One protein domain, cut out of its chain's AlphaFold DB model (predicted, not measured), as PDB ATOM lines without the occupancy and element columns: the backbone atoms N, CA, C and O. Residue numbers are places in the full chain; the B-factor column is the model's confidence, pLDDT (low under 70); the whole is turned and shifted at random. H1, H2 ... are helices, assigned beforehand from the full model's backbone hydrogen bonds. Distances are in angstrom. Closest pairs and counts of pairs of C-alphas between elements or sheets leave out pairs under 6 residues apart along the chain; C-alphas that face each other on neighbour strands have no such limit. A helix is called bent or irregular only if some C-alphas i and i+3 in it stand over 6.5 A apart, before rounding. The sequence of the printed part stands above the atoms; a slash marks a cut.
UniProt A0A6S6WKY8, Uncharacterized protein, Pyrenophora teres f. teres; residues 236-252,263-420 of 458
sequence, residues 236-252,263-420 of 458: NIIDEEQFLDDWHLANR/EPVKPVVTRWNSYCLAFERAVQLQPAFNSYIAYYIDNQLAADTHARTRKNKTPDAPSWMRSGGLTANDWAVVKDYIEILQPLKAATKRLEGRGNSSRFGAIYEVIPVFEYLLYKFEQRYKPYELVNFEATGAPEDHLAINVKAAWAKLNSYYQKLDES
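What this domain is: This is residues 236 to 252 and 263 to 420 of the 458 residues of an uncharacterized protein of Pyrenophora teres f. teres (UniProt A0A6S6WKY8). The long helix H3, with short H4 beside it, makes one end of a drawn-out model; at the other end H5b, H6 and H7 lie side by side, each helix folded back on the one before. Between these ends H2 crosses H5a, and H1 stands off, touching no helix. The printed part has 175 residues with seven named helices, H1 to H7 in order, and no named strand: all helix. It is loose, with a radius of gyration of the C-alphas of 21.8 A and spans of 73 by 49 by 23 A.

Where its parts are: H3, residues 286 to 309, measures 34.1 A and begins at C-alpha 286 (305.372, 175.183, 208.668). H1 is residues 236 to 252, H2 272 to 284, H4 319 to 322. H5, residues 330 to 351, was assigned as one helix by its hydrogen bonds but is bent, C-alphas 340 and 343 being 6.6 A apart; its arms are H5a, 330 to 340, and H5b, 343 to 351. H6, residues 363 to 384, is irregular, with C-alphas 380 and 383 7.0 A apart. H7, residues 398 to 419, ends at C-alpha 419 (270.041, 203.463, 217.337).

How they stand to each other: H3 touches H4 with residues 293 to 301 alone, closest C-alphas Ile 297 and Met 321, 4.8 A. H2 touches H5a at a steep tilt of 49 degrees, C-alphas 276 and 338 closest at 6.0 A. H5b and H6 form a hairpin at 7 degrees, C-alphas 347 and 369 closest at 6.3 A; H6 and H7 form another at 31 degrees, C-alphas 381 and 404 closest at 5.7 A. Every O i to N i+4 pair is within hydrogen-bond range in H1, H2, H3, H5a and H5b, against 13 of 18 in H6 and 15 of 18 in H7; H4 is too short for such a pair.

The domain as a whole: C-alphas 310 and 420 are farthest apart, 73.6 A. Residues 253 to 262 are cut out, leaving 11.8 A between C-alphas 252 and 263. The links H5 to H6 and H6 to H7 are long. Confidence is under 70 in 25 residues, among them 353 to 360.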
ATOM      1  N   ASN A 236     313.897 195.435 202.624       66.00
ATOM      2  CA  ASN A 236     313.612 193.997 202.708       66.00
ATOM      3  C   ASN A 236     312.577 193.527 201.661       66.00
ATOM      4  O   ASN A 236     312.303 192.332 201.574       66.00
ATOM      5  N   ILE A 237     311.981 194.431 200.867       65.75
ATOM      6  CA  ILE A 237     311.005 194.057 199.823       65.75
ATOM      7  C   ILE A 237     311.686 193.247 198.711       65.75
ATOM      8  O   ILE A 237     311.116 192.270 198.229       65.75
ATOM      9  N   ILE A 238     312.922 193.607 198.353       66.06
ATOM     10  CA  ILE A 238     313.725 192.905 197.339       66.06
ATOM     11  C   ILE A 238     313.999 191.458 197.779       66.06
ATOM     12  O   ILE A 238     313.846 190.531 196.985       66.06
ATOM     13  N   ASP A 239     314.321 191.251 199.060       67.25
ATOM     14  CA  ASP A 239     314.514 189.916 199.638       67.25
ATOM     15  C   ASP A 239     313.209 189.094 199.648       67.25
ATOM     16  O   ASP A 239     313.243 187.872 199.508       67.25
ATOM     17  N   GLU A 240     312.049 189.745 199.792       68.50
ATOM     18  CA  GLU A 240     310.736 189.090 199.745       68.50
ATOM     19  C   GLU A 240     310.352 188.641 198.321       68.50
ATOM     20  O   GLU A 240     309.771 187.569 198.147       68.50
ATOM     21  N   GLU A 241     310.686 189.432 197.297       72.25
ATOM     22  CA  GLU A 241     310.483 189.053 195.892       72.25
ATOM     23  C   GLU A 241     311.429 187.917 195.486       72.25
ATOM     24  O   GLU A 241     310.969 186.899 194.962       72.25
ATOM     25  N   GLN A 242     312.718 188.021 195.838       72.56
ATOM     26  CA  GLN A 242     313.698 186.949 195.639       72.56
ATOM     27  C   GLN A 242     313.271 185.650 196.346       72.56
ATOM     28  O   GLN A 242     313.379 184.574 195.764       72.56
ATOM     29  N   PHE A 243     312.720 185.733 197.563       73.00
ATOM     30  CA  PHE A 243     312.171 184.578 198.282       73.00
ATOM     31  C   PHE A 243     311.038 183.879 197.518       73.00
ATOM     32  O   PHE A 243     311.008 182.647 197.448       73.00
ATOM     33  N   LEU A 244     310.090 184.640 196.963       73.62
ATOM     34  CA  LEU A 244     308.981 184.059 196.206       73.62
ATOM     35  C   LEU A 244     309.485 183.382 194.925       73.62
ATOM     36  O   LEU A 244     309.020 182.289 194.602       73.62
ATOM     37  N   ASP A 245     310.472 183.961 194.242       75.31
ATOM     38  CA  ASP A 245     311.077 183.361 193.050       75.31
ATOM     39  C   ASP A 245     311.920 182.114 193.354       75.31
ATOM     40  O   ASP A 245     311.773 181.106 192.653       75.31
ATOM     41  N   ASP A 246     312.713 182.120 194.431       72.19
ATOM     42  CA  ASP A 246     313.421 180.941 194.948       72.19
ATOM     43  C   ASP A 246     312.427 179.812 195.282       72.19
ATOM     44  O   ASP A 246     312.629 178.653 194.905       72.19
ATOM     45  N   TRP A 247     311.305 180.147 195.931       72.44
ATOM     46  CA  TRP A 247     310.227 179.205 196.238       72.44
ATOM     47  C   TRP A 247     309.574 178.651 194.959       72.44
ATOM     48  O   TRP A 247     309.382 177.440 194.827       72.44
ATOM     49  N   HIS A 248     309.262 179.504 193.977       72.88
ATOM     50  CA  HIS A 248     308.735 179.079 192.676       72.88
ATOM     51  C   HIS A 248     309.735 178.232 191.875       72.88
ATOM     52  O   HIS A 248     309.322 177.388 191.076       72.88
ATOM     53  N   LEU A 249     311.042 178.453 192.031       71.31
ATOM     54  CA  LEU A 249     312.080 177.631 191.414       71.31
ATOM     55  C   LEU A 249     312.148 176.251 192.076       71.31
ATOM     56  O   LEU A 249     311.970 175.256 191.378       71.31
ATOM     57  N   ALA A 250     312.269 176.187 193.403       66.00
ATOM     58  CA  ALA A 250     312.289 174.929 194.154       66.00
ATOM     59  C   ALA A 250     311.050 174.055 193.873       66.00
ATOM     60  O   ALA A 250     311.165 172.844 193.696       66.00
ATOM     61  N   ASN A 251     309.866 174.664 193.740       66.69
ATOM     62  CA  ASN A 251     308.638 173.945 193.383       66.69
ATOM     63  C   ASN A 251     308.661 173.321 191.981       66.69
ATOM     64  O   ASN A 251     308.040 172.282 191.775       66.69
ATOM     65  N   ARG A 252     309.347 173.946 191.013       66.50
ATOM     66  CA  ARG A 252     309.460 173.427 189.637       66.50
ATOM     67  C   ARG A 252     310.351 172.187 189.544       66.50
ATOM     68  O   ARG A 252     310.261 171.464 188.557       66.50
ATOM     69  N   GLU A 263     301.705 177.635 197.470       80.06
ATOM     70  CA  GLU A 263     302.538 178.843 197.535       80.06
ATOM     71  C   GLU A 263     302.304 179.606 198.855       80.06
ATOM     72  O   GLU A 263     301.205 179.520 199.420       80.06
ATOM     73  N   PRO A 264     303.270 180.385 199.368       82.44
ATOM     74  CA  PRO A 264     303.017 181.416 200.365       82.44
ATOM     75  C   PRO A 264     301.897 182.360 199.908       82.44
ATOM     76  O   PRO A 264     301.720 182.622 198.723       82.44
ATOM     77  N   VAL A 265     301.120 182.887 200.854       83.50
ATOM     78  CA  VAL A 265     300.117 183.921 200.564       83.50
ATOM     79  C   VAL A 265     300.647 185.238 201.109       83.50
ATOM     80  O   VAL A 265     300.684 185.416 202.325       83.50
ATOM     81  N   LYS A 266     301.038 186.155 200.217       80.81
ATOM     82  CA  LYS A 266     301.442 187.517 200.591       80.81
ATOM     83  C   LYS A 266     300.236 188.262 201.192       80.81
ATOM     84  O   LYS A 266     299.186 188.339 200.539       80.81
ATOM     85  N   PRO A 267     300.318 188.768 202.436       78.81
ATOM     86  CA  PRO A 267     299.238 189.544 203.025       78.81
ATOM     87  C   PRO A 267     299.138 190.931 202.373       78.81
ATOM     88  O   PRO A 267     300.107 191.460 201.841       78.81
ATOM     89  N   VAL A 268     297.952 191.544 202.431       71.81
ATOM     90  CA  VAL A 268     297.734 192.932 201.998       71.81
ATOM     91  C   VAL A 268     297.413 193.778 203.225       71.81
ATOM     92  O   VAL A 268     296.368 193.573 203.847       71.81
ATOM     93  N   VAL A 269     298.275 194.752 203.528       63.25
ATOM     94  CA  VAL A 269     298.236 195.649 204.705       63.25
ATOM     95  C   VAL A 269     296.842 196.222 204.973       63.25
ATOM     96  O   VAL A 269     296.296 196.145 206.070       63.25
ATOM     97  N   THR A 270     296.168 196.695 203.923       60.38
ATOM     98  CA  THR A 270     294.831 197.301 204.039       60.38
ATOM     99  C   THR A 270     293.717 196.322 204.458       60.38
ATOM    100  O   THR A 270     292.599 196.758 204.755       60.38
ATOM    101  N   ARG A 271     293.976 195.004 204.498       71.38
ATOM    102  CA  ARG A 271     292.974 193.936 204.667       71.38
ATOM    103  C   ARG A 271     293.440 192.850 205.649       71.38
ATOM    104  O   ARG A 271     294.106 191.886 205.277       71.38
ATOM    105  N   TRP A 272     292.944 192.902 206.885       82.00
ATOM    106  CA  TRP A 272     293.179 191.865 207.912       82.00
ATOM    107  C   TRP A 272     292.836 190.430 207.434       82.00
ATOM    108  O   TRP A 272     293.496 189.466 207.812       82.00
ATOM    109  N   ASN A 273     291.834 190.275 206.553       81.31
ATOM    110  CA  ASN A 273     291.430 188.977 205.993       81.31
ATOM    111  C   ASN A 273     292.569 188.275 205.227       81.31
ATOM    112  O   ASN A 273     292.639 187.046 205.246       81.31
ATOM    113  N   SER A 274     293.463 189.026 204.573       83.81
ATOM    114  CA  SER A 274     294.630 188.448 203.894       83.81
ATOM    115  C   SER A 274     295.711 187.980 204.867       83.81
ATOM    116  O   SER A 274     296.318 186.953 204.595       83.81
ATOM    117  N   TYR A 275     295.883 188.621 206.030       86.44
ATOM    118  CA  TYR A 275     296.762 188.100 207.090       86.44
ATOM    119  C   TYR A 275     296.230 186.785 207.659       86.44
ATOM    120  O   TYR A 275     296.980 185.828 207.807       86.44
ATOM    121  N   CYS A 276     294.916 186.672 207.872       89.75
ATOM    122  CA  CYS A 276     294.304 185.408 208.288       89.75
ATOM    123  C   CYS A 276     294.559 184.270 207.272       89.75
ATOM    124  O   CYS A 276     294.843 183.144 207.672       89.75
ATOM    125  N   LEU A 277     294.503 184.556 205.963       88.56
ATOM    126  CA  LEU A 277     294.859 183.594 204.906       88.56
ATOM    127  C   LEU A 277     296.367 183.287 204.862       88.56
ATOM    128  O   LEU A 277     296.741 182.130 204.678       88.56
ATOM    129  N   ALA A 278     297.220 184.297 205.053       90.06
ATOM    130  CA  ALA A 278     298.671 184.144 205.125       90.06
ATOM    131  C   ALA A 278     299.080 183.240 206.295       90.06
ATOM    132  O   ALA A 278     299.835 182.294 206.096       90.06
ATOM    133  N   PHE A 279     298.512 183.448 207.485       92.00
ATOM    134  CA  PHE A 279     298.782 182.631 208.670       92.00
ATOM    135  C   PHE A 279     298.273 181.189 208.514       92.00
ATOM    136  O   PHE A 279     299.013 180.249 208.802       92.00
ATOM    137  N   GLU A 280     297.055 180.984 207.992       91.88
ATOM    138  CA  GLU A 280     296.552 179.641 207.648       91.88
ATOM    139  C   GLU A 280     297.507 178.895 206.705       91.88
ATOM    140  O   GLU A 280     297.783 177.711 206.909       91.88
ATOM    141  N   ARG A 281     298.025 179.587 205.680       91.19
ATOM    142  CA  ARG A 281     298.976 179.024 204.717       91.19
ATOM    143  C   ARG A 281     300.349 178.777 205.342       91.19
ATOM    144  O   ARG A 281     300.918 177.716 205.111       91.19
ATOM    145  N   ALA A 282     300.855 179.696 206.160       90.81
ATOM    146  CA  ALA A 282     302.131 179.554 206.853       90.81
ATOM    147  C   ALA A 282     302.135 178.338 207.789       90.81
ATOM    148  O   ALA A 282     303.089 177.569 207.781       90.81
ATOM    149  N   VAL A 283     301.041 178.091 208.523       91.00
ATOM    150  CA  VAL A 283     300.906 176.897 209.376       91.00
ATOM    151  C   VAL A 283     300.820 175.603 208.553       91.00
ATOM    152  O   VAL A 283     301.384 174.592 208.965       91.00
ATOM    153  N   GLN A 284     300.179 175.615 207.377       88.62
ATOM    154  CA  GLN A 284     300.194 174.468 206.447       88.62
ATOM    155  C   GLN A 284     301.603 174.188 205.897       88.62
ATOM    156  O   GLN A 284     301.973 173.032 205.709       88.62
ATOM    157  N   LEU A 285     302.386 175.243 205.671       88.50
ATOM    158  CA  LEU A 285     303.752 175.199 205.149       88.50
ATOM    159  C   LEU A 285     304.834 175.203 206.245       88.50
ATOM    160  O   LEU A 285     306.012 175.348 205.927       88.50
ATOM    161  N   GLN A 286     304.467 175.025 207.521       88.62
ATOM    162  CA  GLN A 286     305.372 175.183 208.668       88.62
ATOM    163  C   GLN A 286     306.712 174.420 208.524       88.62
ATOM    164  O   GLN A 286     307.752 175.022 208.796       88.62
ATOM    165  N   PRO A 287     306.754 173.146 208.068       85.00
ATOM    166  CA  PRO A 287     308.021 172.442 207.859       85.00
ATOM    167  C   PRO A 287     308.905 173.102 206.795       85.00
ATOM    168  O   PRO A 287     310.105 173.230 207.003       85.00
ATOM    169  N   ALA A 288     308.315 173.564 205.689       83.31
ATOM    170  CA  ALA A 288     309.039 174.181 204.585       83.31
ATOM    171  C   ALA A 288     309.565 175.580 204.951       83.31
ATOM    172  O   ALA A 288     310.728 175.870 204.687       83.31
ATOM    173  N   PHE A 289     308.765 176.403 205.645       85.44
ATOM    174  CA  PHE A 289     309.237 177.672 206.216       85.44
ATOM    175  C   PHE A 289     310.411 177.457 207.179       85.44
ATOM    176  O   PHE A 289     311.427 178.136 207.064       85.44
ATOM    177  N   ASN A 290     310.315 176.484 208.088       87.12
ATOM    178  CA  ASN A 290     311.401 176.180 209.020       87.12
ATOM    179  C   ASN A 290     312.674 175.702 208.301       87.12
ATOM    180  O   ASN A 290     313.765 176.142 208.655       87.12
ATOM    181  N   SER A 291     312.553 174.838 207.287       84.38
ATOM    182  CA  SER A 291     313.697 174.373 206.487       84.38
ATOM    183  C   SER A 291     314.362 175.503 205.698       84.38
ATOM    184  O   SER A 291     315.588 175.583 205.677       84.38
ATOM    185  N   TYR A 292     313.569 176.396 205.098       83.06
ATOM    186  CA  TYR A 292     314.062 177.582 204.394       83.06
ATOM    187  C   TYR A 292     314.826 178.524 205.336       83.06
ATOM    188  O   TYR A 292     315.967 178.901 205.064       83.06
ATOM    189  N   ILE A 293     314.223 178.856 206.481       85.56
ATOM    190  CA  ILE A 293     314.823 179.742 207.485       85.56
ATOM    191  C   ILE A 293     316.134 179.143 208.017       85.56
ATOM    192  O   ILE A 293     317.132 179.854 208.107       85.56
ATOM    193  N   ALA A 294     316.161 177.837 208.308       87.31
ATOM    194  CA  ALA A 294     317.368 177.144 208.751       87.31
ATOM    195  C   ALA A 294     318.493 177.198 207.701       87.31
ATOM    196  O   ALA A 294     319.616 177.550 208.048       87.31
ATOM    197  N   TYR A 295     318.192 176.940 206.422       87.25
ATOM    198  CA  TYR A 295     319.176 177.011 205.332       87.25
ATOM    199  C   TYR A 295     319.866 178.382 205.254       87.25
ATOM    200  O   TYR A 295     321.095 178.458 205.193       87.25
ATOM    201  N   TYR A 296     319.095 179.471 205.303       85.75
ATOM    202  CA  TYR A 296     319.648 180.825 205.257       85.75
ATOM    203  C   TYR A 296     320.442 181.186 206.523       85.75
ATOM    204  O   TYR A 296     321.526 181.762 206.415       85.75
ATOM    205  N   ILE A 297     319.968 180.790 207.711       90.31
ATOM    206  CA  ILE A 297     320.688 181.004 208.979       90.31
ATOM    207  C   ILE A 297     322.013 180.230 209.009       90.31
ATOM    208  O   ILE A 297     323.038 180.808 209.367       90.31
ATOM    209  N   ASP A 298     322.026 178.958 208.610       90.19
ATOM    210  CA  ASP A 298     323.230 178.117 208.621       90.19
ATOM    211  C   ASP A 298     324.288 178.639 207.633       90.19
ATOM    212  O   ASP A 298     325.472 178.749 207.977       90.19
ATOM    213  N   ASN A 299     323.864 179.046 206.430       89.25
ATOM    214  CA  ASN A 299     324.744 179.671 205.441       89.25
ATOM    215  C   ASN A 299     325.310 181.007 205.941       89.25
ATOM    216  O   ASN A 299     326.520 181.243 205.842       89.25
ATOM    217  N   GLN A 300     324.470 181.867 206.528       91.88
ATOM    218  CA  GLN A 300     324.924 183.147 207.070       91.88
ATOM    219  C   GLN A 300     325.860 182.954 208.269       91.88
ATOM    220  O   GLN A 300     326.866 183.655 208.379       91.88
ATOM    221  N   LEU A 301     325.592 181.976 209.137       91.88
ATOM    222  CA  LEU A 301     326.453 181.619 210.263       91.88
ATOM    223  C   LEU A 301     327.824 181.120 209.787       91.88
ATOM    224  O   LEU A 301     328.848 181.508 210.360       91.88
ATOM    225  N   ALA A 302     327.872 180.313 208.725       92.44
ATOM    226  CA  ALA A 302     329.123 179.871 208.111       92.44
ATOM    227  C   ALA A 302     329.923 181.049 207.522       92.44
ATOM    228  O   ALA A 302     331.133 181.154 207.755       92.44
ATOM    229  N   ALA A 303     329.255 181.970 206.820       91.88
ATOM    230  CA  ALA A 303     329.878 183.154 206.229       91.88
ATOM    231  C   ALA A 303     330.391 184.148 207.294       91.88
ATOM    232  O   ALA A 303     331.548 184.581 207.238       91.88
ATOM    233  N   ASP A 304     329.580 184.447 208.315       92.56
ATOM    234  CA  ASP A 304     329.963 185.252 209.482       92.56
ATOM    235  C   ASP A 304     331.162 184.622 210.213       92.56
ATOM    236  O   ASP A 304     332.110 185.325 210.574       92.56
ATOM    237  N   THR A 305     331.160 183.298 210.409       93.25
ATOM    238  CA  THR A 305     332.265 182.569 211.054       93.25
ATOM    239  C   THR A 305     333.549 182.685 210.234       93.25
ATOM    240  O   THR A 305     334.588 183.046 210.786       93.25
ATOM    241  N   HIS A 306     333.483 182.478 208.915       93.88
ATOM    242  CA  HIS A 306     334.638 182.626 208.026       93.88
ATOM    243  C   HIS A 306     335.229 184.044 208.075       93.88
ATOM    244  O   HIS A 306     336.449 184.209 208.192       93.88
ATOM    245  N   ALA A 307     334.374 185.072 208.029       93.75
ATOM    246  CA  ALA A 307     334.795 186.467 208.118       93.75
ATOM    247  C   ALA A 307     335.489 186.767 209.458       93.75
ATOM    248  O   ALA A 307     336.609 187.286 209.467       93.75
ATOM    249  N   ARG A 308     334.883 186.353 210.582       92.94
ATOM    250  CA  ARG A 308     335.441 186.521 211.936       92.94
ATOM    251  C   ARG A 308     336.797 185.826 212.087       92.94
ATOM    252  O   ARG A 308     337.736 186.449 212.580       92.94
ATOM    253  N   THR A 309     336.946 184.588 211.605       94.06
ATOM    254  CA  THR A 309     338.223 183.847 211.642       94.06
ATOM    255  C   THR A 309     339.346 184.582 210.904       94.06
ATOM    256  O   THR A 309     340.496 184.543 211.343       94.06
ATOM    257  N   ARG A 310     339.031 185.291 209.812       94.00
ATOM    258  CA  ARG A 310     340.002 186.083 209.036       94.00
ATOM    259  C   ARG A 310     340.123 187.549 209.468       94.00
ATOM    260  O   ARG A 310     340.904 188.275 208.867       94.00
ATOM    261  N   LYS A 311     339.404 187.975 210.517       91.75
ATOM    262  CA  LYS A 311     339.291 189.380 210.970       91.75
ATOM    263  C   LYS A 311     338.746 190.339 209.894       91.75
ATOM    264  O   LYS A 311     339.038 191.532 209.920       91.75
ATOM    265  N   ASN A 312     337.937 189.821 208.973       93.75
ATOM    266  CA  ASN A 312     337.224 190.613 207.974       93.75
ATOM    267  C   ASN A 312     335.905 191.157 208.552       93.75
ATOM    268  O   ASN A 312     335.361 190.604 209.511       93.75
ATOM    269  N   LYS A 313     335.353 192.206 207.924       92.62
ATOM    270  CA  LYS A 313     333.961 192.628 208.159       92.62
ATOM    271  C   LYS A 313     333.028 191.453 207.830       92.62
ATOM    272  O   LYS A 313     333.234 190.780 206.818       92.62
ATOM    273  N   THR A 314     332.022 191.202 208.665       90.75
ATOM    274  CA  THR A 314     330.956 190.239 208.352       90.75
ATOM    275  C   THR A 314     330.181 190.685 207.107       90.75
ATOM    276  O   THR A 314     330.045 191.897 206.900       90.75
ATOM    277  N   PRO A 315     329.668 189.749 206.286       88.94
ATOM    278  CA  PRO A 315     328.774 190.088 205.185       88.94
ATOM    279  C   PRO A 315     327.555 190.863 205.681       88.94
ATOM    280  O   PRO A 315     327.091 190.657 206.810       88.94
ATOM    281  N   ASP A 316     327.046 191.744 204.828       86.12
ATOM    282  CA  ASP A 316     325.746 192.351 205.072       86.12
ATOM    283  C   ASP A 316     324.654 191.293 204.888       86.12
ATOM    284  O   ASP A 316     324.782 190.440 204.009       86.12
ATOM    285  N   ALA A 317     323.651 191.298 205.762       82.75
ATOM    286  CA  ALA A 317     322.524 190.365 205.710       82.75
ATOM    287  C   ALA A 317     321.406 190.825 206.661       82.75
ATOM    288  O   ALA A 317     321.734 191.335 207.743       82.75
ATOM    289  N   PRO A 318     320.125 190.575 206.328       80.25
ATOM    290  CA  PRO A 318     318.980 190.897 207.177       80.25
ATOM    291  C   PRO A 318     319.098 190.381 208.615       80.25
ATOM    292  O   PRO A 318     319.686 189.330 208.891       80.25
ATOM    293  N   SER A 319     318.480 191.102 209.549       80.44
ATOM    294  CA  SER A 319     318.509 190.786 210.985       80.44
ATOM    295  C   SER A 319     317.955 189.389 211.303       80.44
ATOM    296  O   SER A 319     318.505 188.687 212.157       80.44
ATOM    297  N   TRP A 320     316.924 188.943 210.577       81.81
ATOM    298  CA  TRP A 320     316.293 187.635 210.772       81.81
ATOM    299  C   TRP A 320     317.222 186.456 210.437       81.81
ATOM    300  O   TRP A 320     317.144 185.419 211.092       81.81
ATOM    301  N   MET A 321     318.185 186.615 209.517       87.25
ATOM    302  CA  MET A 321     319.191 185.575 209.230       87.25
ATOM    303  C   MET A 321     320.163 185.348 210.403       87.25
ATOM    304  O   MET A 321     321.002 184.450 210.365       87.25
ATOM    305  N   ARG A 322     320.060 186.157 211.467       87.88
ATOM    306  CA  ARG A 322     320.820 186.029 212.716       87.88
ATOM    307  C   ARG A 322     319.926 185.825 213.950       87.88
ATOM    308  O   ARG A 322     320.452 185.805 215.060       87.88
ATOM    309  N   SER A 323     318.606 185.653 213.790       81.31
ATOM    310  CA  SER A 323     317.654 185.556 214.915       81.31
ATOM    311  C   SER A 323     317.450 184.143 215.480       81.31
ATOM    312  O   SER A 323     316.786 183.989 216.500       81.31
ATOM    313  N   GLY A 324     317.999 183.105 214.839       82.56
ATOM    314  CA  GLY A 324     317.749 181.704 215.211       82.56
ATOM    315  C   GLY A 324     316.436 181.125 214.659       82.56
ATOM    316  O   GLY A 324     316.168 179.942 214.860       82.56
ATOM    317  N   GLY A 325     315.665 181.921 213.913       85.81
ATOM    318  CA  GLY A 325     314.456 181.487 213.213       85.81
ATOM    319  C   GLY A 325     313.204 181.444 214.090       85.81
ATOM    320  O   GLY A 325     313.206 181.894 215.232       85.81
ATOM    321  N   LEU A 326     312.108 180.919 213.533       88.81
ATOM    322  CA  LEU A 326     310.823 180.833 214.235       88.81
ATOM    323  C   LEU A 326     310.824 179.684 215.249       88.81
ATOM    324  O   LEU A 326     310.918 178.505 214.895       88.81
ATOM    325  N   THR A 327     310.661 180.027 216.521       90.50
ATOM    326  CA  THR A 327     310.562 179.073 217.624       90.50
ATOM    327  C   THR A 327     309.189 178.395 217.666       90.50
ATOM    328  O   THR A 327     308.215 178.818 217.038       90.50
ATOM    329  N   ALA A 328     309.065 177.341 218.479       90.12
ATOM    330  CA  ALA A 328     307.769 176.720 218.756       90.12
ATOM    331  C   ALA A 328     306.756 177.693 219.398       90.12
ATOM    332  O   ALA A 328     305.553 177.494 219.234       90.12
ATOM    333  N   ASN A 329     307.231 178.732 220.098       89.75
ATOM    334  CA  ASN A 329     306.389 179.769 220.689       89.75
ATOM    335  C   ASN A 329     305.832 180.718 219.619       89.75
ATOM    336  O   ASN A 329     304.637 180.996 219.613       89.75
ATOM    337  N   ASP A 330     306.651 181.135 218.655       89.44
ATOM    338  CA  ASP A 330     306.214 182.033 217.574       89.44
ATOM    339  C   ASP A 330     305.145 181.356 216.704       89.44
ATOM    340  O   ASP A 330     304.105 181.934 216.386       89.44
ATOM    341  N   TRP A 331     305.326 180.062 216.424       92.81
ATOM    342  CA  TRP A 331     304.312 179.238 215.763       92.81
ATOM    343  C   TRP A 331     303.045 178.995 216.599       92.81
ATOM    344  O   TRP A 331     302.005 178.661 216.021       92.81
ATOM    345  N   ALA A 332     303.100 179.135 217.928       91.06
ATOM    346  CA  ALA A 332     301.910 179.139 218.779       91.06
ATOM    347  C   ALA A 332     301.170 180.481 218.660       91.06
ATOM    348  O   ALA A 332     299.981 180.475 218.356       91.06
ATOM    349  N   VAL A 333     301.886 181.610 218.729       89.44
ATOM    350  CA  VAL A 333     301.321 182.960 218.533       89.44
ATOM    351  C   VAL A 333     300.627 183.090 217.170       89.44
ATOM    352  O   VAL A 333     299.497 183.574 217.096       89.44
ATOM    353  N   VAL A 334     301.227 182.581 216.084       90.75
ATOM    354  CA  VAL A 334     300.581 182.549 214.753       90.75
ATOM    355  C   VAL A 334     299.264 181.758 214.779       90.75
ATOM    356  O   VAL A 334     298.287 182.164 214.145       90.75
ATOM    357  N   LYS A 335     299.190 180.650 215.529       92.31
ATOM    358  CA  LYS A 335     297.952 179.869 215.690       92.31
ATOM    359  C   LYS A 335     296.915 180.612 216.530       92.31
ATOM    360  O   LYS A 335     295.750 180.620 216.139       92.31
ATOM    361  N   ASP A 336     297.319 181.302 217.594       91.50
ATOM    362  CA  ASP A 336     296.414 182.134 218.391       91.50
ATOM    363  C   ASP A 336     295.784 183.255 217.550       91.50
ATOM    364  O   ASP A 336     294.562 183.430 217.582       91.50
ATOM    365  N   TYR A 337     296.570 183.937 216.704       91.69
ATOM    366  CA  TYR A 337     296.040 184.882 215.712       91.69
ATOM    367  C   TYR A 337     295.008 184.224 214.785       91.69
ATOM    368  O   TYR A 337     293.920 184.773 214.600       91.69
ATOM    369  N   ILE A 338     295.287 183.040 214.221       92.62
ATOM    370  CA  ILE A 338     294.313 182.322 213.376       92.62
ATOM    371  C   ILE A 338     293.010 182.087 214.145       92.62
ATOM    372  O   ILE A 338     291.936 182.396 213.626       92.62
ATOM    373  N   GLU A 339     293.078 181.579 215.376       93.31
ATOM    374  CA  GLU A 339     291.894 181.264 216.181       93.31
ATOM    375  C   GLU A 339     291.071 182.499 216.585       93.31
ATOM    376  O   GLU A 339     289.842 182.411 216.666       93.31
ATOM    377  N   ILE A 340     291.714 183.649 216.804       93.44
ATOM    378  CA  ILE A 340     291.052 184.936 217.080       93.44
ATOM    379  C   ILE A 340     290.391 185.506 215.813       93.44
ATOM    380  O   ILE A 340     289.288 186.058 215.873       93.44
ATOM    381  N   LEU A 341     291.030 185.346 214.652       93.50
ATOM    382  CA  LEU A 341     290.546 185.870 213.371       93.50
ATOM    383  C   LEU A 341     289.479 184.971 212.709       93.50
ATOM    384  O   LEU A 341     288.632 185.483 211.970       93.50
ATOM    385  N   GLN A 342     289.445 183.660 212.995       93.50
ATOM    386  CA  GLN A 342     288.434 182.731 212.452       93.50
ATOM    387  C   GLN A 342     286.979 183.185 212.702       93.50
ATOM    388  O   GLN A 342     286.209 183.235 211.734       93.50
ATOM    389  N   PRO A 343     286.560 183.557 213.935       95.38
ATOM    390  CA  PRO A 343     285.228 184.101 214.191       95.38
ATOM    391  C   PRO A 343     284.882 185.296 213.298       95.38
ATOM    392  O   PRO A 343     283.793 185.325 212.722       95.38
ATOM    393  N   LEU A 344     285.810 186.247 213.121       94.19
ATOM    394  CA  LEU A 344     285.607 187.418 212.260       94.19
ATOM    395  C   LEU A 344     285.447 187.013 210.787       94.19
ATOM    396  O   LEU A 344     284.614 187.576 210.077       94.19
ATOM    397  N   LYS A 345     286.203 186.013 210.320       90.38
ATOM    398  CA  LYS A 345     286.177 185.529 208.928       90.38
ATOM    399  C   LYS A 345     284.862 184.825 208.612       90.38
ATOM    400  O   LYS A 345     284.246 185.090 207.577       90.38
ATOM    401  N   ALA A 346     284.383 183.994 209.536       90.38
ATOM    402  CA  ALA A 346     283.067 183.368 209.457       90.38
ATOM    403  C   ALA A 346     281.931 184.408 209.523       90.38
ATOM    404  O   ALA A 346     280.994 184.348 208.726       90.38
ATOM    405  N   ALA A 347     282.030 185.390 210.424       92.50
ATOM    406  CA  ALA A 347     281.054 186.468 210.570       92.50
ATOM    407  C   ALA A 347     280.980 187.381 209.333       92.50
ATOM    408  O   ALA A 347     279.882 187.725 208.901       92.50
ATOM    409  N   THR A 348     282.125 187.716 208.728       89.06
ATOM    410  CA  THR A 348     282.195 188.515 207.492       89.06
ATOM    411  C   THR A 348     281.459 187.796 206.365       89.06
ATOM    412  O   THR A 348     280.476 188.326 205.851       89.06
ATOM    413  N   LYS A 349     281.821 186.534 206.084       85.38
ATOM    414  CA  LYS A 349     281.143 185.692 205.079       85.38
ATOM    415  C   LYS A 349     279.644 185.540 205.330       85.38
ATOM    416  O   LYS A 349     278.850 185.502 204.393       85.38
ATOM    417  N   ARG A 350     279.240 185.468 206.602       87.19
ATOM    418  CA  ARG A 350     277.834 185.366 207.006       87.19
ATOM    419  C   ARG A 350     277.037 186.651 206.759       87.19
ATOM    420  O   ARG A 350     275.829 186.559 206.563       87.19
ATOM    421  N   LEU A 351     277.680 187.818 206.753       87.56
ATOM    422  CA  LEU A 351     277.020 189.128 206.673       87.56
ATOM    423  C   LEU A 351     277.298 189.909 205.373       87.56
ATOM    424  O   LEU A 351     276.662 190.934 205.151       87.56
ATOM    425  N   GLU A 352     278.193 189.437 204.501       77.19
ATOM    426  CA  GLU A 352     278.488 190.054 203.190       77.19
ATOM    427  C   GLU A 352     277.678 189.469 202.013       77.19
ATOM    428  O   GLU A 352     277.716 189.994 200.899       77.19
ATOM    429  N   GLY A 353     276.953 188.368 202.236       65.12
ATOM    430  CA  GLY A 353     276.313 187.595 201.171       65.12
ATOM    431  C   GLY A 353     275.158 188.308 200.454       65.12
ATOM    432  O   GLY A 353     274.237 188.826 201.080       65.12
ATOM    433  N   ARG A 354     275.139 188.235 199.115       59.50
ATOM    434  CA  ARG A 354     273.924 188.469 198.313       59.50
ATOM    435  C   ARG A 354     273.094 187.186 198.280       59.50
ATOM    436  O   ARG A 354     273.392 186.259 197.530       59.50
ATOM    437  N   GLY A 355     272.062 187.127 199.116       50.94
ATOM    438  CA  GLY A 355     271.241 185.934 199.304       50.94
ATOM    439  C   GLY A 355     270.324 185.579 198.125       50.94
ATOM    440  O   GLY A 355     269.113 185.724 198.248       50.94
ATOM    441  N   ASN A 356     270.856 184.954 197.064       49.41
ATOM    442  CA  ASN A 356     270.053 184.266 196.026       49.41
ATOM    443  C   ASN A 356     269.153 183.139 196.593       49.41
ATOM    444  O   ASN A 356     268.335 182.573 195.876       49.41
ATOM    445  N   SER A 357     269.323 182.781 197.869       55.50
ATOM    446  CA  SER A 357     268.573 181.737 198.581       55.50
ATOM    447  C   SER A 357     268.046 182.189 199.953       55.50
ATOM    448  O   SER A 357     267.753 181.352 200.804       55.50
ATOM    449  N   SER A 358     267.952 183.506 200.201       54.53
ATOM    450  CA  SER A 358     267.591 184.087 201.513       54.53
ATOM    451  C   SER A 358     268.486 183.620 202.681       54.53
ATOM    452  O   SER A 358     268.071 183.597 203.841       54.53
ATOM    453  N   ARG A 359     269.727 183.236 202.372       56.28
ATOM    454  CA  ARG A 359     270.778 182.870 203.325       56.28
ATOM    455  C   ARG A 359     271.909 183.886 203.209       56.28
ATOM    456  O   ARG A 359     272.327 184.167 202.085       56.28
ATOM    457  N   PHE A 360     272.425 184.322 204.359       64.38
ATOM    458  CA  PHE A 360     273.518 185.287 204.515       64.38
ATOM    459  C   PHE A 360     273.152 186.734 204.142       64.38
ATOM    460  O   PHE A 360     272.332 186.986 203.259       64.38
ATOM    461  N   GLY A 361     273.784 187.687 204.834       71.06
ATOM    462  CA  GLY A 361     273.621 189.128 204.618       71.06
ATOM    463  C   GLY A 361     272.329 189.742 205.173       71.06
ATOM    464  O   GLY A 361     272.061 190.916 204.915       71.06
ATOM    465  N   ALA A 362     271.511 188.997 205.924       86.62
ATOM    466  CA  ALA A 362     270.216 189.496 206.382       86.62
ATOM    467  C   ALA A 362     270.298 190.275 207.710       86.62
ATOM    468  O   ALA A 362     271.050 189.923 208.619       86.62
ATOM    469  N   ILE A 363     269.457 191.308 207.865       90.75
ATOM    470  CA  ILE A 363     269.440 192.190 209.054       90.75
ATOM    471  C   ILE A 363     269.221 191.394 210.356       90.75
ATOM    472  O   ILE A 363     269.869 191.677 211.362       90.75
ATOM    473  N   TYR A 364     268.381 190.349 210.326       91.44
ATOM    474  CA  TYR A 364     268.113 189.481 211.482       91.44
ATOM    475  C   TYR A 364     269.317 188.635 211.934       91.44
ATOM    476  O   TYR A 364     269.268 188.035 213.006       91.44
ATOM    477  N   GLU A 365     270.386 188.547 211.133       92.06
ATOM    478  CA  GLU A 365     271.610 187.819 211.486       92.06
ATOM    479  C   GLU A 365     272.608 188.700 212.253       92.06
ATOM    480  O   GLU A 365     273.505 188.161 212.898       92.06
ATOM    481  N   VAL A 366     272.452 190.030 212.230       93.88
ATOM    482  CA  VAL A 366     273.444 190.975 212.772       93.88
ATOM    483  C   VAL A 366     273.568 190.871 214.294       93.88
ATOM    484  O   VAL A 366     274.676 190.649 214.777       93.88
ATOM    485  N   ILE A 367     272.461 190.951 215.047       94.94
ATOM    486  CA  ILE A 367     272.489 190.799 216.516       94.94
ATOM    487  C   ILE A 367     273.071 189.426 216.920       94.94
ATOM    488  O   ILE A 367     274.049 189.414 217.668       94.94
ATOM    489  N   PRO A 368     272.588 188.275 216.392       95.00
ATOM    490  CA  PRO A 368     273.168 186.971 216.718       95.00
ATOM    491  C   PRO A 368     274.660 186.820 216.403       95.00
ATOM    492  O   PRO A 368     275.372 186.124 217.126       95.00
ATOM    493  N   VAL A 369     275.144 187.438 215.321       95.62
ATOM    494  CA  VAL A 369     276.568 187.392 214.958       95.62
ATOM    495  C   VAL A 369     277.406 188.281 215.875       95.62
ATOM    496  O   VAL A 369     278.497 187.869 216.262       95.62
ATOM    497  N   PHE A 370     276.914 189.456 216.269       96.38
ATOM    498  CA  PHE A 370     277.643 190.343 217.180       96.38
ATOM    499  C   PHE A 370     277.719 189.771 218.601       96.38
ATOM    500  O   PHE A 370     278.805 189.772 219.171       96.38
ATOM    501  N   GLU A 371     276.635 189.193 219.129       95.56
ATOM    502  CA  GLU A 371     276.651 188.446 220.402       95.56
ATOM    503  C   GLU A 371     277.661 187.283 220.363       95.56
ATOM    504  O   GLU A 371     278.469 187.115 221.277       95.56
ATOM    505  N   TYR A 372     277.692 186.511 219.266       96.31
ATOM    506  CA  TYR A 372     278.680 185.441 219.076       96.31
ATOM    507  C   TYR A 372     280.127 185.959 219.063       96.31
ATOM    508  O   TYR A 372     280.999 185.360 219.699       96.31
ATOM    509  N   LEU A 373     280.395 187.060 218.353       97.19
ATOM    510  CA  LEU A 373     281.728 187.660 218.297       97.19
ATOM    511  C   LEU A 373     282.151 188.237 219.654       97.19
ATOM    512  O   LEU A 373     283.279 187.995 220.075       97.19
ATOM    513  N   LEU A 374     281.254 188.936 220.359       95.94
ATOM    514  CA  LEU A 374     281.518 189.489 221.692       95.94
ATOM    515  C   LEU A 374     281.887 188.383 222.675       95.94
ATOM    516  O   LEU A 374     282.925 188.480 223.321       95.94
ATOM    517  N   TYR A 375     281.104 187.303 222.713       95.00
ATOM    518  CA  TYR A 375     281.397 186.116 223.515       95.00
ATOM    519  C   TYR A 375     282.760 185.497 223.165       95.00
ATOM    520  O   TYR A 375     283.537 185.155 224.057       95.00
ATOM    521  N   LYS A 376     283.088 185.371 221.871       95.75
ATOM    522  CA  LYS A 376     284.370 184.795 221.435       95.75
ATOM    523  C   LYS A 376     285.577 185.649 221.803       95.75
ATOM    524  O   LYS A 376     286.606 185.092 222.174       95.75
ATOM    525  N   PHE A 377     285.446 186.967 221.722       94.06
ATOM    526  CA  PHE A 377     286.503 187.896 222.104       94.06
ATOM    527  C   PHE A 377     286.623 188.014 223.630       94.06
ATOM    528  O   PHE A 377     287.740 188.024 224.141       94.06
ATOM    529  N   GLU A 378     285.506 187.990 224.368       91.75
ATOM    530  CA  GLU A 378     285.510 187.949 225.836       91.75
ATOM    531  C   GLU A 378     286.268 186.722 226.351       91.75
ATOM    532  O   GLU A 378     287.162 186.857 227.181       91.75
ATOM    533  N   GLN A 379     286.019 185.536 225.784       91.81
ATOM    534  CA  GLN A 379     286.777 184.323 226.120       91.81
ATOM    535  C   GLN A 379     288.298 184.459 225.929       91.81
ATOM    536  O   GLN A 379     289.043 183.756 226.610       91.81
ATOM    537  N   ARG A 380     288.756 185.325 225.016       89.88
ATOM    538  CA  ARG A 380     290.180 185.510 224.694       89.88
ATOM    539  C   ARG A 380     290.863 186.543 225.586       89.88
ATOM    540  O   ARG A 380     291.977 186.278 226.020       89.88
ATOM    541  N   TYR A 381     290.221 187.676 225.894       83.69
ATOM    542  CA  TYR A 381     290.845 188.692 226.760       83.69
ATOM    543  C   TYR A 381     290.646 188.426 228.260       83.69
ATOM    544  O   TYR A 381     291.441 188.913 229.057       83.69
ATOM    545  N   LYS A 382     289.626 187.659 228.672       86.12
ATOM    546  CA  LYS A 382     289.290 187.436 230.093       86.12
ATOM    547  C   LYS A 382     290.440 186.927 230.982       86.12
ATOM    548  O   LYS A 382     290.533 187.407 232.108       86.12
ATOM    549  N   PRO A 383     291.355 186.042 230.530       86.44
ATOM    550  CA  PRO A 383     292.547 185.678 231.310       86.44
ATOM    551  C   PRO A 383     293.447 186.875 231.668       86.44
ATOM    552  O   PRO A 383     294.144 186.840 232.676       86.44
ATOM    553  N   TYR A 384     293.392 187.942 230.866       80.81
ATOM    554  CA  TYR A 384     294.193 189.160 230.976       80.81
ATOM    555  C   TYR A 384     293.394 190.364 231.513       80.81
ATOM    556  O   TYR A 384     293.899 191.484 231.524       80.81
ATOM    557  N   GLU A 385     292.145 190.170 231.960       80.94
ATOM    558  CA  GLU A 385     291.240 191.255 232.380       80.94
ATOM    559  C   GLU A 385     291.837 192.138 233.490       80.94
ATOM    560  O   GLU A 385     291.684 193.360 233.459       80.94
ATOM    561  N   LEU A 386     292.569 191.517 234.422       80.81
ATOM    562  CA  LEU A 386     293.226 192.161 235.565       80.81
ATOM    563  C   LEU A 386     294.705 192.518 235.315       80.81
ATOM    564  O   LEU A 386     295.375 192.999 236.228       80.81
ATOM    565  N   VAL A 387     295.235 192.274 234.112       76.31
ATOM    566  CA  VAL A 387     296.627 192.600 233.773       76.31
ATOM    567  C   VAL A 387     296.715 194.078 233.399       76.31
ATOM    568  O   VAL A 387     296.073 194.537 232.452       76.31
ATOM    569  N   ASN A 388     297.524 194.831 234.148       71.69
ATOM    570  CA  ASN A 388     297.873 196.199 233.789       71.69
ATOM    571  C   ASN A 388     299.109 196.196 232.881       71.69
ATOM    572  O   ASN A 388     300.234 196.119 233.370       71.69
ATOM    573  N   PHE A 389     298.884 196.291 231.573       70.19
ATOM    574  CA  PHE A 389     299.945 196.364 230.566       70.19
ATOM    575  C   PHE A 389     300.724 197.694 230.589       70.19
ATOM    576  O   PHE A 389     301.851 197.734 230.115       70.19
ATOM    577  N   GLU A 390     300.185 198.743 231.222       69.88
ATOM    578  CA  GLU A 390     300.866 200.036 231.419       69.88
ATOM    579  C   GLU A 390     301.794 200.046 232.654       69.88
ATOM    580  O   GLU A 390     302.390 201.068 232.995       69.88
ATOM    581  N   ALA A 391     301.884 198.937 233.399       70.88
ATOM    582  CA  ALA A 391     302.754 198.850 234.569       70.88
ATOM    583  C   ALA A 391     304.222 198.652 234.161       70.88
ATOM    584  O   ALA A 391     304.537 197.841 233.292       70.88
ATOM    585  N   THR A 392     305.147 199.328 234.848       67.81
ATOM    586  CA  THR A 392     306.591 199.171 234.623       67.81
ATOM    587  C   THR A 392     307.018 197.705 234.768       67.81
ATOM    588  O   THR A 392     306.961 197.148 235.865       67.81
ATOM    589  N   GLY A 393     307.474 197.090 233.674       57.28
ATOM    590  CA  GLY A 393     307.869 195.677 233.640       57.28
ATOM    591  C   GLY A 393     306.723 194.684 233.403       57.28
ATOM    592  O   GLY A 393     306.910 193.490 233.638       57.28
ATOM    593  N   ALA A 394     305.549 195.144 232.957       57.72
ATOM    594  CA  ALA A 394     304.516 194.264 232.418       57.72
ATOM    595  C   ALA A 394     305.004 193.540 231.140       57.72
ATOM    596  O   ALA A 394     305.865 194.066 230.432       57.72
ATOM    597  N   PRO A 395     304.470 192.348 230.812       56.41
ATOM    598  CA  PRO A 395     304.754 191.698 229.536       56.41
ATOM    599  C   PRO A 395     304.187 192.517 228.370       56.41
ATOM    600  O   PRO A 395     302.999 192.835 228.378       56.41
ATOM    601  N   GLU A 396     304.992 192.782 227.340       59.31
ATOM    602  CA  GLU A 396     304.540 193.379 226.073       59.31
ATOM    603  C   GLU A 396     303.777 192.344 225.218       59.31
ATOM    604  O   GLU A 396     304.181 191.964 224.121       59.31
ATOM    605  N   ASP A 397     302.651 191.846 225.735       69.31
ATOM    606  CA  ASP A 397     301.742 190.972 224.991       69.31
ATOM    607  C   ASP A 397     300.798 191.817 224.124       69.31
ATOM    608  O   ASP A 397     299.639 192.090 224.462       69.31
ATOM    609  N   HIS A 398     301.322 192.246 222.973       74.56
ATOM    610  CA  HIS A 398     300.563 192.993 221.974       74.56
ATOM    611  C   HIS A 398     299.277 192.270 221.545       74.56
ATOM    612  O   HIS A 398     298.293 192.935 221.220       74.56
ATOM    613  N   LEU A 399     299.233 190.932 221.576       80.56
ATOM    614  CA  LEU A 399     298.042 190.175 221.196       80.56
ATOM    615  C   LEU A 399     296.926 190.351 222.235       80.56
ATOM    616  O   LEU A 399     295.793 190.672 221.868       80.56
ATOM    617  N   ALA A 400     297.233 190.211 223.526       82.31
ATOM    618  CA  ALA A 400     296.264 190.430 224.602       82.31
ATOM    619  C   ALA A 400     295.717 191.874 224.608       82.31
ATOM    620  O   ALA A 400     294.500 192.081 224.716       82.31
ATOM    621  N   ILE A 401     296.597 192.864 224.419       82.75
ATOM    622  CA  ILE A 401     296.243 194.290 224.317       82.75
ATOM    623  C   ILE A 401     295.318 194.533 223.110       82.75
ATOM    624  O   ILE A 401     294.224 195.092 223.257       82.75
ATOM    625  N   ASN A 402     295.704 194.049 221.926       87.44
ATOM    626  CA  ASN A 402     294.948 194.238 220.687       87.44
ATOM    627  C   ASN A 402     293.574 193.552 220.729       87.44
ATOM    628  O   ASN A 402     292.586 194.129 220.271       87.44
ATOM    629  N   VAL A 403     293.458 192.359 221.324       89.94
ATOM    630  CA  VAL A 403     292.164 191.672 221.495       89.94
ATOM    631  C   VAL A 403     291.233 192.451 222.425       89.94
ATOM    632  O   VAL A 403     290.042 192.570 222.122       89.94
ATOM    633  N   LYS A 404     291.747 193.032 223.520       87.69
ATOM    634  CA  LYS A 404     290.961 193.887 224.428       87.69
ATOM    635  C   LYS A 404     290.452 195.142 223.707       87.69
ATOM    636  O   LYS A 404     289.259 195.445 223.774       87.69
ATOM    637  N   ALA A 405     291.315 195.817 222.944       87.06
ATOM    638  CA  ALA A 405     290.937 196.970 222.122       87.06
ATOM    639  C   ALA A 405     289.911 196.604 221.028       87.06
ATOM    640  O   ALA A 405     288.941 197.332 220.795       87.06
ATOM    641  N   ALA A 406     290.076 195.447 220.385       92.00
ATOM    642  CA  ALA A 406     289.156 194.932 219.378       92.00
ATOM    643  C   ALA A 406     287.782 194.559 219.965       92.00
ATOM    644  O   ALA A 406     286.761 194.877 219.351       92.00
ATOM    645  N   TRP A 407     287.726 193.966 221.165       94.00
ATOM    646  CA  TRP A 407     286.468 193.718 221.878       94.00
ATOM    647  C   TRP A 407     285.756 195.026 222.236       94.00
ATOM    648  O   TRP A 407     284.565 195.162 221.963       94.00
ATOM    649  N   ALA A 408     286.478 196.015 222.774       90.06
ATOM    650  CA  ALA A 408     285.904 197.318 223.107       90.06
ATOM    651  C   ALA A 408     285.319 198.009 221.861       90.06
ATOM    652  O   ALA A 408     284.196 198.519 221.892       90.06
ATOM    653  N   LYS A 409     286.030 197.937 220.726       91.12
ATOM    654  CA  LYS A 409     285.555 198.433 219.427       91.12
ATOM    655  C   LYS A 409     284.324 197.675 218.924       91.12
ATOM    656  O   LYS A 409     283.379 198.294 218.443       91.12
ATOM    657  N   LEU A 410     284.295 196.349 219.049       94.25
ATOM    658  CA  LEU A 410     283.128 195.541 218.692       94.25
ATOM    659  C   LEU A 410     281.905 195.904 219.552       94.25
ATOM    660  O   LEU A 410     280.813 196.084 219.016       94.25
ATOM    661  N   ASN A 411     282.095 196.059 220.864       94.69
ATOM    662  CA  ASN A 411     281.049 196.422 221.820       94.69
ATOM    663  C   ASN A 411     280.483 197.824 221.543       94.69
ATOM    664  O   ASN A 411     279.265 197.997 221.527       94.69
ATOM    665  N   SER A 412     281.329 198.813 221.224       92.38
ATOM    666  CA  SER A 412     280.854 200.163 220.884       92.38
ATOM    667  C   SER A 412     279.980 200.179 219.624       92.38
ATOM    668  O   SER A 412     278.996 200.914 219.562       92.38
ATOM    669  N   TYR A 413     280.263 199.324 218.636       91.62
ATOM    670  CA  TYR A 413     279.388 199.150 217.474       91.62
ATOM    671  C   TYR A 413     278.160 198.279 217.743       91.62
ATOM    672  O   TYR A 413     277.135 198.492 217.099       91.62
ATOM    673  N   TYR A 414     278.236 197.335 218.684       94.06
ATOM    674  CA  TYR A 414     277.075 196.561 219.115       94.06
ATOM    675  C   TYR A 414     276.031 197.451 219.798       94.06
ATOM    676  O   TYR A 414     274.856 197.407 219.446       94.06
ATOM    677  N   GLN A 415     276.471 198.343 220.688       90.94
ATOM    678  CA  GLN A 415     275.607 199.330 221.343       90.94
ATOM    679  C   GLN A 415     274.930 200.273 220.339       90.94
ATOM    680  O   GLN A 415     273.778 200.650 220.530       90.94
ATOM    681  N   LYS A 416     275.592 200.602 219.221       90.06
ATOM    682  CA  LYS A 416     275.006 201.413 218.139       90.06
ATOM    683  C   LYS A 416     273.892 200.701 217.356       90.06
ATOM    684  O   LYS A 416     273.213 201.355 216.571       90.06
ATOM    685  N   LEU A 417     273.655 199.399 217.553       91.06
ATOM    686  CA  LEU A 417     272.486 198.726 216.968       91.06
ATOM    687  C   LEU A 417     271.168 199.206 217.611       91.06
ATOM    688  O   LEU A 417     270.152 199.244 216.918       91.06
ATOM    689  N   ASP A 418     271.193 199.661 218.872       88.06
ATOM    690  CA  ASP A 418     270.038 200.278 219.552       88.06
ATOM    691  C   ASP A 418     269.549 201.563 218.858       88.06
ATOM    692  O   ASP A 418     268.389 201.939 219.019       88.06
ATOM    693  N   GLU A 419     270.406 202.249 218.087       87.81
ATOM    694  CA  GLU A 419     270.041 203.463 217.337       87.81
ATOM    695  C   GLU A 419     269.007 203.171 216.234       87.81
ATOM    696  O   GLU A 419     268.264 204.065 215.828       87.81
ATOM    697  N   SER A 420     268.968 201.930 215.738       90.38
ATOM    698  CA  SER A 420     268.206 201.496 214.565       90.38
ATOM    699  C   SER A 420     267.399 200.232 214.872       90.38
ATOM    700  O   SER A 420     267.816 199.105 214.601       90.38
TER     701      SER A 420